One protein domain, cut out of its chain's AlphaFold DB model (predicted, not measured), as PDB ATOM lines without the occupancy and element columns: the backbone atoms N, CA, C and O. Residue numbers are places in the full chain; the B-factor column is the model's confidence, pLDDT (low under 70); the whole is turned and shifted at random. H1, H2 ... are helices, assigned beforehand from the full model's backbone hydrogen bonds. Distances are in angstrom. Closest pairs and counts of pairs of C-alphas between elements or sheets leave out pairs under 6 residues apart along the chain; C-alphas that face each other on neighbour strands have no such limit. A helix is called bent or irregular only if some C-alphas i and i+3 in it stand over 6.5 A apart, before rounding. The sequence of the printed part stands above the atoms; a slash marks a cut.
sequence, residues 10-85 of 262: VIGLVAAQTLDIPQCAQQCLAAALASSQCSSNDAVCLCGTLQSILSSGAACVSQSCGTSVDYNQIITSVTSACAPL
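AT A GLANCE: This is residues 10 to 85 of the 262 residues of the protein "CFEM domain-containing protein" of Colletotrichum shisoi (UniProt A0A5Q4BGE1). Two long helices, H3 and H4, make the two sides of an open frame: the chain folds back after H3, and H4 runs near it without touching it. H1 packs on H3 and runs the other way, while the short helix H2 closes one end of the frame, where the last residues of H4 meet it, and residues 10 to 22 form a loop with no named element that leads into H1. The printed part has 76 residues with four named helices, in the order H1, H2, H3, H4, and no named strand. Its class is all helix, with 47 of the 76 residues in the named helices. The whole is compact, with a radius of gyration of the C-alphas of 11.7 A, and its C-alphas span 30 by 26 by 18 A.

HOW THE PARTS SIT: Begin at Val 10 and go through residues 10 to 22, which hold no named element; their C-alphas lie 9 to 16 A from the mean of all C-alphas. At Gln 23 you enter H1, residues 23 to 33, and the helix that it touches is H3, residues 50 to 64. H1 and H3 touch, with 13 pairs of C-alphas within 8 A; look at Ala 32 and Ile 53, whose C-alphas are the closest of the two helices at 5.5 A. The two run opposite ways at a steep tilt of 39 degrees. Between them along the chain comes H2, residues 43 to 48. H1 and H2 are close but not clearly touching: the closest C-alphas, those of Leu 33 and Leu 46, are 8.0 A apart, and their lines are about perpendicular at 75 degrees. H2 and H3 meet only through their link. Last comes H4, residues 71 to 85, which touches H2 with residues 82 to 85 alone. Their closest C-alphas are those of Cys 47 and Cys 82, 5.7 A apart, and they run opposite ways at a steep tilt of 66 degrees. H3 and H4 are near each other, with 8 pairs of C-alphas within 10 A and the closest 8.4 A apart. H1 and H4 are apart. In the backbone of H1 and H2 every O i to N i+4 pair is within hydrogen-bond range; in H3 it is 10 of 11 pairs and in H4 9 of 11.

IN THESE COORDINATES: Find C-alpha 23 at (200.376, 209.124, 295.699); from there H1 runs over 11 residues to C-alpha 33, 15.3 A away. H2 has 6 residues, from Ala 43 to Gly 48, and measures 8.5 A from first to last C-alpha. Find C-alpha 50 at (204.825, 227.400, 290.506), where H3 begins; its 15 residues run 19.6 A to Ser 64. H4, also of 15 residues, runs 21.7 A from Tyr 71 to C-alpha 85 at (209.423, 232.445, 300.889). H4 is irregular, but only just: C-alphas 81 and 84 are 6.9 A apart.

THE WHOLE: The two C-alphas farthest apart are those of Gln 63 and Pro 84, 31.0 A, while the first and last printed C-alphas, those of Val 10 and Leu 85, are 15.8 A apart. The printed residues run from 10 to 85 without a gap. The link from H2 to H3 is tight, with 1 residue; the links from H1 to H2, 9 residues, and from H3 to H4, 6 residues, are short. In the B-factor column the mean pLDDT of the printed part is 78.1, and residues 10 to 20 are under 70, the low-confidence part of this model.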
ATOM      1  N   VAL A  10     211.827 216.274 301.622       49.06
ATOM      2  CA  VAL A  10     210.443 216.674 301.913       49.06
ATOM      3  C   VAL A  10     210.420 217.750 303.018       49.06
ATOM      4  O   VAL A  10     209.538 217.759 303.866       49.06
ATOM      5  N   ILE A  11     211.387 218.672 303.075       46.19
ATOM      6  CA  ILE A  11     211.475 219.628 304.197       46.19
ATOM      7  C   ILE A  11     210.365 220.697 304.098       46.19
ATOM      8  O   ILE A  11     209.950 221.249 305.109       46.19
ATOM      9  N   GLY A  12     209.761 220.880 302.916       46.66
ATOM     10  CA  GLY A  12     208.531 221.669 302.745       46.66
ATOM     11  C   GLY A  12     207.212 220.880 302.820       46.66
ATOM     12  O   GLY A  12     206.162 221.486 303.005       46.66
ATOM     13  N   LEU A  13     207.228 219.544 302.696       46.59
ATOM     14  CA  LEU A  13     206.005 218.715 302.691       46.59
ATOM     15  C   LEU A  13     205.731 218.030 304.043       46.59
ATOM     16  O   LEU A  13     204.726 217.338 304.175       46.59
ATOM     17  N   VAL A  14     206.577 218.207 305.065       47.22
ATOM     18  CA  VAL A  14     206.290 217.702 306.426       47.22
ATOM     19  C   VAL A  14     205.041 218.365 307.022       47.22
ATOM     20  O   VAL A  14     204.294 217.703 307.733       47.22
ATOM     21  N   ALA A  15     204.725 219.608 306.640       43.03
ATOM     22  CA  ALA A  15     203.439 220.228 306.979       43.03
ATOM     23  C   ALA A  15     202.235 219.567 306.270       43.03
ATOM     24  O   ALA A  15     201.097 219.777 306.673       43.03
ATOM     25  N   ALA A  16     202.478 218.746 305.244       46.50
ATOM     26  CA  ALA A  16     201.470 217.961 304.543       46.50
ATOM     27  C   ALA A  16     201.444 216.481 304.967       46.50
ATOM     28  O   ALA A  16     200.624 215.732 304.457       46.50
ATOM     29  N   GLN A  17     202.283 216.035 305.910       48.06
ATOM     30  CA  GLN A  17     202.229 214.649 306.408       48.06
ATOM     31  C   GLN A  17     200.961 214.347 307.227       48.06
ATOM     32  O   GLN A  17     200.680 213.186 307.509       48.06
ATOM     33  N   THR A  18     200.176 215.371 307.570       50.00
ATOM     34  CA  THR A  18     198.841 215.240 308.170       50.00
ATOM     35  C   THR A  18     197.699 215.399 307.166       50.00
ATOM     36  O   THR A  18     196.550 215.155 307.530       50.00
ATOM     37  N   LEU A  19     197.981 215.778 305.915       50.59
ATOM     38  CA  LEU A  19     196.990 215.814 304.844       50.59
ATOM     39  C   LEU A  19     197.232 214.615 303.932       50.59
ATOM     40  O   LEU A  19     198.307 214.459 303.365       50.59
ATOM     41  N   ASP A  20     196.219 213.770 303.800       62.09
ATOM     42  CA  ASP A  20     196.192 212.566 302.971       62.09
ATOM     43  C   ASP A  20     196.340 212.924 301.472       62.09
ATOM     44  O   ASP A  20     195.386 212.923 300.698       62.09
ATOM     45  N   ILE A  21     197.542 213.339 301.051       73.50
ATOM     46  CA  ILE A  21     197.834 213.668 299.655       73.50
ATOM     47  C   ILE A  21     197.994 212.345 298.900       73.50
ATOM     48  O   ILE A  21     198.917 211.576 299.199       73.50
ATOM     49  N   PRO A  22     197.165 212.076 297.879       77.94
ATOM     50  CA  PRO A  22     197.236 210.829 297.140       77.94
ATOM     51  C   PRO A  22     198.577 210.698 296.407       77.94
ATOM     52  O   PRO A  22     199.100 211.654 295.829       77.94
ATOM     53  N   GLN A  23     199.113 209.474 296.372       79.31
ATOM     54  CA  GLN A  23     200.376 209.124 295.699       79.31
ATOM     55  C   GLN A  23     200.444 209.613 294.239       79.31
ATOM     56  O   GLN A  23     201.520 209.944 293.739       79.31
ATOM     57  N   CYS A  24     199.302 209.703 293.553       84.00
ATOM     58  CA  CYS A  24     199.233 210.189 292.176       84.00
ATOM     59  C   CYS A  24     199.667 211.666 292.047       84.00
ATOM     60  O   CYS A  24     200.346 212.023 291.085       84.00
ATOM     61  N   ALA A  25     199.360 212.516 293.033       84.38
ATOM     62  CA  ALA A  25     199.754 213.923 293.021       84.38
ATOM     63  C   ALA A  25     201.261 214.072 293.273       84.38
ATOM     64  O   ALA A  25     201.909 214.919 292.661       84.38
ATOM     65  N   GLN A  26     201.834 213.197 294.107       82.31
ATOM     66  CA  GLN A  26     203.275 213.163 294.366       82.31
ATOM     67  C   GLN A  26     204.071 212.814 293.099       82.31
ATOM     68  O   GLN A  26     205.070 213.466 292.803       82.31
ATOM     69  N   GLN A  27     203.598 211.839 292.316       85.94
ATOM     70  CA  GLN A  27     204.208 211.460 291.032       85.94
ATOM     71  C   GLN A  27     204.145 212.601 290.006       85.94
ATOM     72  O   GLN A  27     205.139 212.907 289.348       85.94
ATOM     73  N   CYS A  28     202.996 213.276 289.905       87.31
ATOM     74  CA  CYS A  28     202.836 214.407 288.993       87.31
ATOM     75  C   CYS A  28     203.712 215.601 289.370       87.31
ATOM     76  O   CYS A  28     204.307 216.233 288.497       87.31
ATOM     77  N   LEU A  29     203.837 215.879 290.669       82.69
ATOM     78  CA  LEU A  29     204.722 216.927 291.152       82.69
ATOM     79  C   LEU A  29     206.184 216.583 290.850       82.69
ATOM     80  O   LEU A  29     206.905 217.438 290.351       82.69
ATOM     81  N   ALA A  30     206.612 215.335 291.069       83.44
ATOM     82  CA  ALA A  30     207.971 214.885 290.762       83.44
ATOM     83  C   ALA A  30     208.327 215.032 289.270       83.44
ATOM     84  O   ALA A  30     209.432 215.461 288.939       83.44
ATOM     85  N   ALA A  31     207.390 214.738 288.365       85.31
ATOM     86  CA  ALA A  31     207.590 214.921 286.926       85.31
ATOM     87  C   ALA A  31     207.697 216.406 286.530       85.31
ATOM     88  O   ALA A  31     208.539 216.783 285.711       85.31
ATOM     89  N   ALA A  32     206.876 217.264 287.140       85.25
ATOM     90  CA  ALA A  32     206.945 218.703 286.913       85.25
ATOM     91  C   ALA A  32     208.242 219.304 287.488       85.25
ATOM     92  O   ALA A  32     208.890 220.109 286.822       85.25
ATOM     93  N   LEU A  33     208.672 218.832 288.662       83.00
ATOM     94  CA  LEU A  33     209.948 219.180 289.295       83.00
ATOM     95  C   LEU A  33     211.144 218.784 288.432       83.00
ATOM     96  O   LEU A  33     212.093 219.546 288.330       83.00
ATOM     97  N   ALA A  34     211.090 217.631 287.764       84.75
ATOM     98  CA  ALA A  34     212.132 217.222 286.824       84.75
ATOM     99  C   ALA A  34     212.237 218.152 285.598       84.75
ATOM    100  O   ALA A  34     213.255 218.147 284.909       84.75
ATOM    101  N   SER A  35     211.192 218.942 285.324       84.62
ATOM    102  CA  SER A  35     211.115 219.859 284.181       84.62
ATOM    103  C   SER A  35     211.497 221.295 284.556       84.62
ATOM    104  O   SER A  35     212.117 222.006 283.766       84.62
ATOM    105  N   SER A  36     211.150 221.738 285.766       82.06
ATOM    106  CA  SER A  36     211.660 222.980 286.343       82.06
ATOM    107  C   SER A  36     213.102 222.742 286.773       82.06
ATOM    108  O   SER A  36     213.332 221.966 287.687       82.06
ATOM    109  N   GLN A  37     214.096 223.394 286.179       87.31
ATOM    110  CA  GLN A  37     215.513 223.218 286.556       87.31
ATOM    111  C   GLN A  37     215.876 223.707 287.981       87.31
ATOM    112  O   GLN A  37     217.026 224.037 288.263       87.31
ATOM    113  N   CYS A  38     214.899 223.793 288.878       86.12
ATOM    114  CA  CYS A  38     215.069 224.124 290.274       86.12
ATOM    115  C   CYS A  38     215.619 222.925 291.045       86.12
ATOM    116  O   CYS A  38     215.189 221.786 290.865       86.12
ATOM    117  N   SER A  39     216.560 223.195 291.945       85.12
ATOM    118  CA  SER A  39     217.069 222.175 292.855       85.12
ATOM    119  C   SER A  39     215.979 221.761 293.844       85.12
ATOM    120  O   SER A  39     215.163 222.587 294.250       85.12
ATOM    121  N   SER A  40     215.988 220.505 294.296       78.69
ATOM    122  CA  SER A  40     214.986 219.972 295.235       78.69
ATOM    123  C   SER A  40     214.924 220.721 296.574       78.69
ATOM    124  O   SER A  40     213.936 220.599 297.292       78.69
ATOM    125  N   ASN A  41     215.963 221.496 296.903       79.81
ATOM    126  CA  ASN A  41     216.038 222.334 298.102       79.81
ATOM    127  C   ASN A  41     215.739 223.821 297.844       79.81
ATOM    128  O   ASN A  41     215.738 224.610 298.788       79.81
ATOM    129  N   ASP A  42     215.500 224.229 296.598       86.44
ATOM    130  CA  ASP A  42     215.358 225.638 296.234       86.44
ATOM    131  C   ASP A  42     213.885 226.050 296.214       86.44
ATOM    132  O   ASP A  42     213.256 226.237 295.171       86.44
ATOM    133  N   ALA A  43     213.307 226.140 297.412       82.56
ATOM    134  CA  ALA A  43     211.900 226.476 297.592       82.56
ATOM    135  C   ALA A  43     211.533 227.830 296.953       82.56
ATOM    136  O   ALA A  43     210.418 227.989 296.466       82.56
ATOM    137  N   VAL A  44     212.477 228.775 296.864       85.00
ATOM    138  CA  VAL A  44     212.274 230.061 296.178       85.00
ATOM    139  C   VAL A  44     212.135 229.856 294.667       85.00
ATOM    140  O   VAL A  44     211.196 230.378 294.064       85.00
ATOM    141  N   CYS A  45     213.002 229.043 294.055       88.81
ATOM    142  CA  CYS A  45     212.893 228.686 292.638       88.81
ATOM    143  C   CYS A  45     211.591 227.924 292.328       88.81
ATOM    144  O   CYS A  45     210.906 228.234 291.347       88.81
ATOM    145  N   LEU A  46     211.203 226.972 293.187       85.94
ATOM    146  CA  LEU A  46     209.939 226.235 293.053       85.94
ATOM    147  C   LEU A  46     208.734 227.183 293.127       85.94
ATOM    148  O   LEU A  46     207.840 227.107 292.285       85.94
ATOM    149  N   CYS A  47     208.718 228.103 294.095       89.12
ATOM    150  CA  CYS A  47     207.636 229.077 294.241       89.12
ATOM    151  C   CYS A  47     207.593 230.089 293.085       89.12
ATOM    152  O   CYS A  47     206.509 230.505 292.680       89.12
ATOM    153  N   GLY A  48     208.740 230.453 292.503       87.88
ATOM    154  CA  GLY A  48     208.798 231.328 291.327       87.88
ATOM    155  C   GLY A  48     208.302 230.660 290.038       87.88
ATOM    156  O   GLY A  48     207.738 231.323 289.171       87.88
ATOM    157  N   THR A  49     208.463 229.340 289.920       87.88
ATOM    158  CA  THR A  49     208.032 228.548 288.750       87.88
ATOM    159  C   THR A  49     206.705 227.822 288.958       87.88
ATOM    160  O   THR A  49     206.253 227.079 288.081       87.88
ATOM    161  N   LEU A  50     206.039 228.085 290.085       83.56
ATOM    162  CA  LEU A  50     204.825 227.400 290.506       83.56
ATOM    163  C   LEU A  50     203.746 227.433 289.424       83.56
ATOM    164  O   LEU A  50     203.156 226.406 289.128       83.56
ATOM    165  N   GLN A  51     203.539 228.569 288.756       84.44
ATOM    166  CA  GLN A  51     202.518 228.700 287.712       84.44
ATOM    167  C   GLN A  51     202.734 227.725 286.540       84.44
ATOM    168  O   GLN A  51     201.783 227.113 286.049       84.44
ATOM    169  N   SER A  52     203.987 227.527 286.123       85.31
ATOM    170  CA  SER A  52     204.348 226.573 285.066       85.31
ATOM    171  C   SER A  52     204.185 225.131 285.540       85.31
ATOM    172  O   SER A  52     203.665 224.290 284.800       85.31
ATOM    173  N   ILE A  53     204.566 224.861 286.792       85.12
ATOM    174  CA  ILE A  53     204.426 223.554 287.445       85.12
ATOM    175  C   ILE A  53     202.948 223.203 287.627       85.12
ATOM    176  O   ILE A  53     202.565 222.069 287.378       85.12
ATOM    177  N   LEU A  54     202.096 224.158 287.998       83.88
ATOM    178  CA  LEU A  54     200.654 223.961 288.113       83.88
ATOM    179  C   LEU A  54     200.012 223.740 286.756       83.88
ATOM    180  O   LEU A  54     199.175 222.857 286.641       83.88
ATOM    181  N   SER A  55     200.406 224.475 285.716       83.88
ATOM    182  CA  SER A  55     199.819 224.279 284.388       83.88
ATOM    183  C   SER A  55     200.120 222.887 283.818       83.88
ATOM    184  O   SER A  55     199.246 222.270 283.212       83.88
ATOM    185  N   SER A  56     201.339 222.379 284.014       84.31
ATOM    186  CA  SER A  56     201.751 221.051 283.531       84.31
ATOM    187  C   SER A  56     201.374 219.921 284.497       84.31
ATOM    188  O   SER A  56     200.910 218.859 284.078       84.31
ATOM    189  N   GLY A  57     201.470 220.173 285.798       85.31
ATOM    190  CA  GLY A  57     201.033 219.279 286.863       85.31
ATOM    191  C   GLY A  57     199.519 219.089 286.894       85.31
ATOM    192  O   GLY A  57     199.062 217.972 287.122       85.31
ATOM    193  N   ALA A  58     198.725 220.121 286.586       84.94
ATOM    194  CA  ALA A  58     197.271 220.002 286.515       84.94
ATOM    195  C   ALA A  58     196.838 219.029 285.419       84.94
ATOM    196  O   ALA A  58     195.945 218.222 285.668       84.94
ATOM    197  N   ALA A  59     197.506 219.028 284.263       85.62
ATOM    198  CA  ALA A  59     197.256 218.032 283.227       85.62
ATOM    199  C   ALA A  59     197.536 216.613 283.756       85.62
ATOM    200  O   ALA A  59     196.676 215.739 283.662       85.62
ATOM    201  N   CYS A  60     198.678 216.410 284.418       88.81
ATOM    202  CA  CYS A  60     199.041 215.111 284.985       88.81
ATOM    203  C   CYS A  60     198.064 214.630 286.073       88.81
ATOM    204  O   CYS A  60     197.650 213.469 286.054       88.81
ATOM    205  N   VAL A  61     197.658 215.511 286.992       89.25
ATOM    206  CA  VAL A  61     196.714 215.183 288.073       89.25
ATOM    207  C   VAL A  61     195.336 214.867 287.491       89.25
ATOM    208  O   VAL A  61     194.744 213.859 287.863       89.25
ATOM    209  N   SER A  62     194.860 215.625 286.501       87.94
ATOM    210  CA  SER A  62     193.558 215.354 285.876       87.94
ATOM    211  C   SER A  62     193.534 214.000 285.160       87.94
ATOM    212  O   SER A  62     192.512 213.319 285.146       87.94
ATOM    213  N   GLN A  63     194.684 213.578 284.628       89.94
ATOM    214  CA  GLN A  63     194.829 212.339 283.878       89.94
ATOM    215  C   GLN A  63     195.102 211.119 284.770       89.94
ATOM    216  O   GLN A  63     194.646 210.024 284.451       89.94
ATOM    217  N   SER A  64     195.821 211.298 285.885       88.19
ATOM    218  CA  SER A  64     196.283 210.194 286.746       88.19
ATOM    219  C   SER A  64     195.531 210.081 288.075       88.19
ATOM    220  O   SER A  64     195.430 208.986 288.620       88.19
ATOM    221  N   CYS A  65     195.022 211.191 288.616       87.25
ATOM    222  CA  CYS A  65     194.319 211.235 289.903       87.25
ATOM    223  C   CYS A  65     192.790 211.298 289.781       87.25
ATOM    224  O   CYS A  65     192.089 211.016 290.754       87.25
ATOM    225  N   GLY A  66     192.271 211.681 288.612       84.56
ATOM    226  CA  GLY A  66     190.836 211.858 288.389       84.56
ATOM    227  C   GLY A  66     190.224 213.023 289.180       84.56
ATOM    228  O   GLY A  66     190.921 213.859 289.752       84.56
ATOM    229  N   THR A  67     188.889 213.084 289.205       76.38
ATOM    230  CA  THR A  67     188.099 214.179 289.810       76.38
ATOM    231  C   THR A  67     187.995 214.122 291.336       76.38
ATOM    232  O   THR A  67     187.331 214.957 291.936       76.38
ATOM    233  N   SER A  68     188.626 213.139 291.976       72.88
ATOM    234  CA  SER A  68     188.620 212.929 293.432       72.88
ATOM    235  C   SER A  68     189.514 213.904 294.206       72.88
ATOM    236  O   SER A  68     189.564 213.839 295.431       72.88
ATOM    237  N   VAL A  69     190.240 214.782 293.510       77.75
ATOM    238  CA  VAL A  69     191.204 215.698 294.119       77.75
ATOM    239  C   VAL A  69     190.679 217.124 294.065       77.75
ATOM    240  O   VAL A  69     190.430 217.672 292.990       77.75
ATOM    241  N   ASP A  70     190.548 217.739 295.238       81.00
ATOM    242  CA  ASP A  70     190.109 219.121 295.362       81.00
ATOM    243  C   ASP A  70     191.270 220.071 295.026       81.00
ATOM    244  O   ASP A  70     192.122 220.406 295.855       81.00
ATOM    245  N   TYR A  71     191.346 220.465 293.753       80.75
ATOM    246  CA  TYR A  71     192.409 221.332 293.236       80.75
ATOM    247  C   TYR A  71     192.528 222.645 294.013       80.75
ATOM    248  O   TYR A  71     193.639 223.130 294.217       80.75
ATOM    249  N   ASN A  72     191.407 223.211 294.473       78.06
ATOM    250  CA  ASN A  72     191.417 224.469 295.218       78.06
ATOM    251  C   ASN A  72     192.111 224.330 296.573       78.06
ATOM    252  O   ASN A  72     192.864 225.226 296.966       78.06
ATOM    253  N   GLN A  73     191.923 223.203 297.266       80.00
ATOM    254  CA  GLN A  73     192.659 222.943 298.502       80.00
ATOM    255  C   GLN A  73     194.158 222.826 298.251       80.00
ATOM    256  O   GLN A  73     194.944 223.437 298.975       80.00
ATOM    257  N   ILE A  74     194.568 222.088 297.217       80.06
ATOM    258  CA  ILE A  74     195.993 221.926 296.897       80.06
ATOM    259  C   ILE A  74     196.621 223.275 296.552       80.06
ATOM    260  O   ILE A  74     197.662 223.622 297.107       80.06
ATOM    261  N   ILE A  75     195.970 224.064 295.693       81.94
ATOM    262  CA  ILE A  75     196.447 225.399 295.317       81.94
ATOM    263  C   ILE A  75     196.588 226.281 296.558       81.94
ATOM    264  O   ILE A  75     197.629 226.910 296.738       81.94
ATOM    265  N   THR A  76     195.586 226.296 297.442       77.31
ATOM    266  CA  THR A  76     195.606 227.118 298.663       77.31
ATOM    267  C   THR A  76     196.726 226.686 299.608       77.31
ATOM    268  O   THR A  76     197.466 227.526 300.118       77.31
ATOM    269  N   SER A  77     196.912 225.377 299.779       77.44
ATOM    270  CA  SER A  77     197.949 224.799 300.641       77.44
ATOM    271  C   SER A  77     199.345 225.166 300.140       77.44
ATOM    272  O   SER A  77     200.160 225.702 300.888       77.44
ATOM    273  N   VAL A  78     199.593 224.967 298.844       79.06
ATOM    274  CA  VAL A  78     200.878 225.273 298.200       79.06
ATOM    275  C   VAL A  78     201.147 226.780 298.186       79.06
ATOM    276  O   VAL A  78     202.257 227.211 298.485       79.06
ATOM    277  N   THR A  79     200.130 227.598 297.910       80.31
ATOM    278  CA  THR A  79     200.264 229.064 297.918       80.31
ATOM    279  C   THR A  79     200.587 229.575 299.320       80.31
ATOM    280  O   THR A  79     201.475 230.411 299.472       80.31
ATOM    281  N   SER A  80     199.932 229.037 300.357       79.19
ATOM    282  CA  SER A  80     200.222 229.397 301.751       79.19
ATOM    283  C   SER A  80     201.630 228.983 302.186       79.19
ATOM    284  O   SER A  80     202.298 229.737 302.891       79.19
ATOM    285  N   ALA A  81     202.118 227.839 301.696       80.75
ATOM    286  CA  ALA A  81     203.475 227.377 301.946       80.75
ATOM    287  C   ALA A  81     204.520 228.241 301.225       80.75
ATOM    288  O   ALA A  81     205.592 228.460 301.775       80.75
ATOM    289  N   CYS A  82     204.204 228.772 300.038       83.31
ATOM    290  CA  CYS A  82     205.084 229.656 299.267       83.31
ATOM    291  C   CYS A  82     205.062 231.127 299.705       83.31
ATOM    292  O   CYS A  82     206.044 231.843 299.492       83.31
ATOM    293  N   ALA A  83     203.978 231.590 300.328       81.44
ATOM    294  CA  ALA A  83     203.822 232.969 300.788       81.44
ATOM    295  C   ALA A  83     205.003 233.502 301.638       81.44
ATOM    296  O   ALA A  83     205.483 234.598 301.335       81.44
ATOM    297  N   PRO A  84     205.529 232.777 302.648       74.25
ATOM    298  CA  PRO A  84     206.647 233.275 303.454       74.25
ATOM    299  C   PRO A  84     207.986 233.320 302.701       74.25
ATOM    300  O   PRO A  84     208.861 234.090 303.082       74.25
ATOM    301  N   LEU A  85     208.158 232.530 301.634       75.56
ATOM    302  CA  LEU A  85     209.423 232.445 300.889       75.56
ATOM    303  C   LEU A  85     209.548 233.519 299.811       75.56
ATOM    304  O   LEU A  85     210.640 234.016 299.550       75.56
TER     305      LEU A  85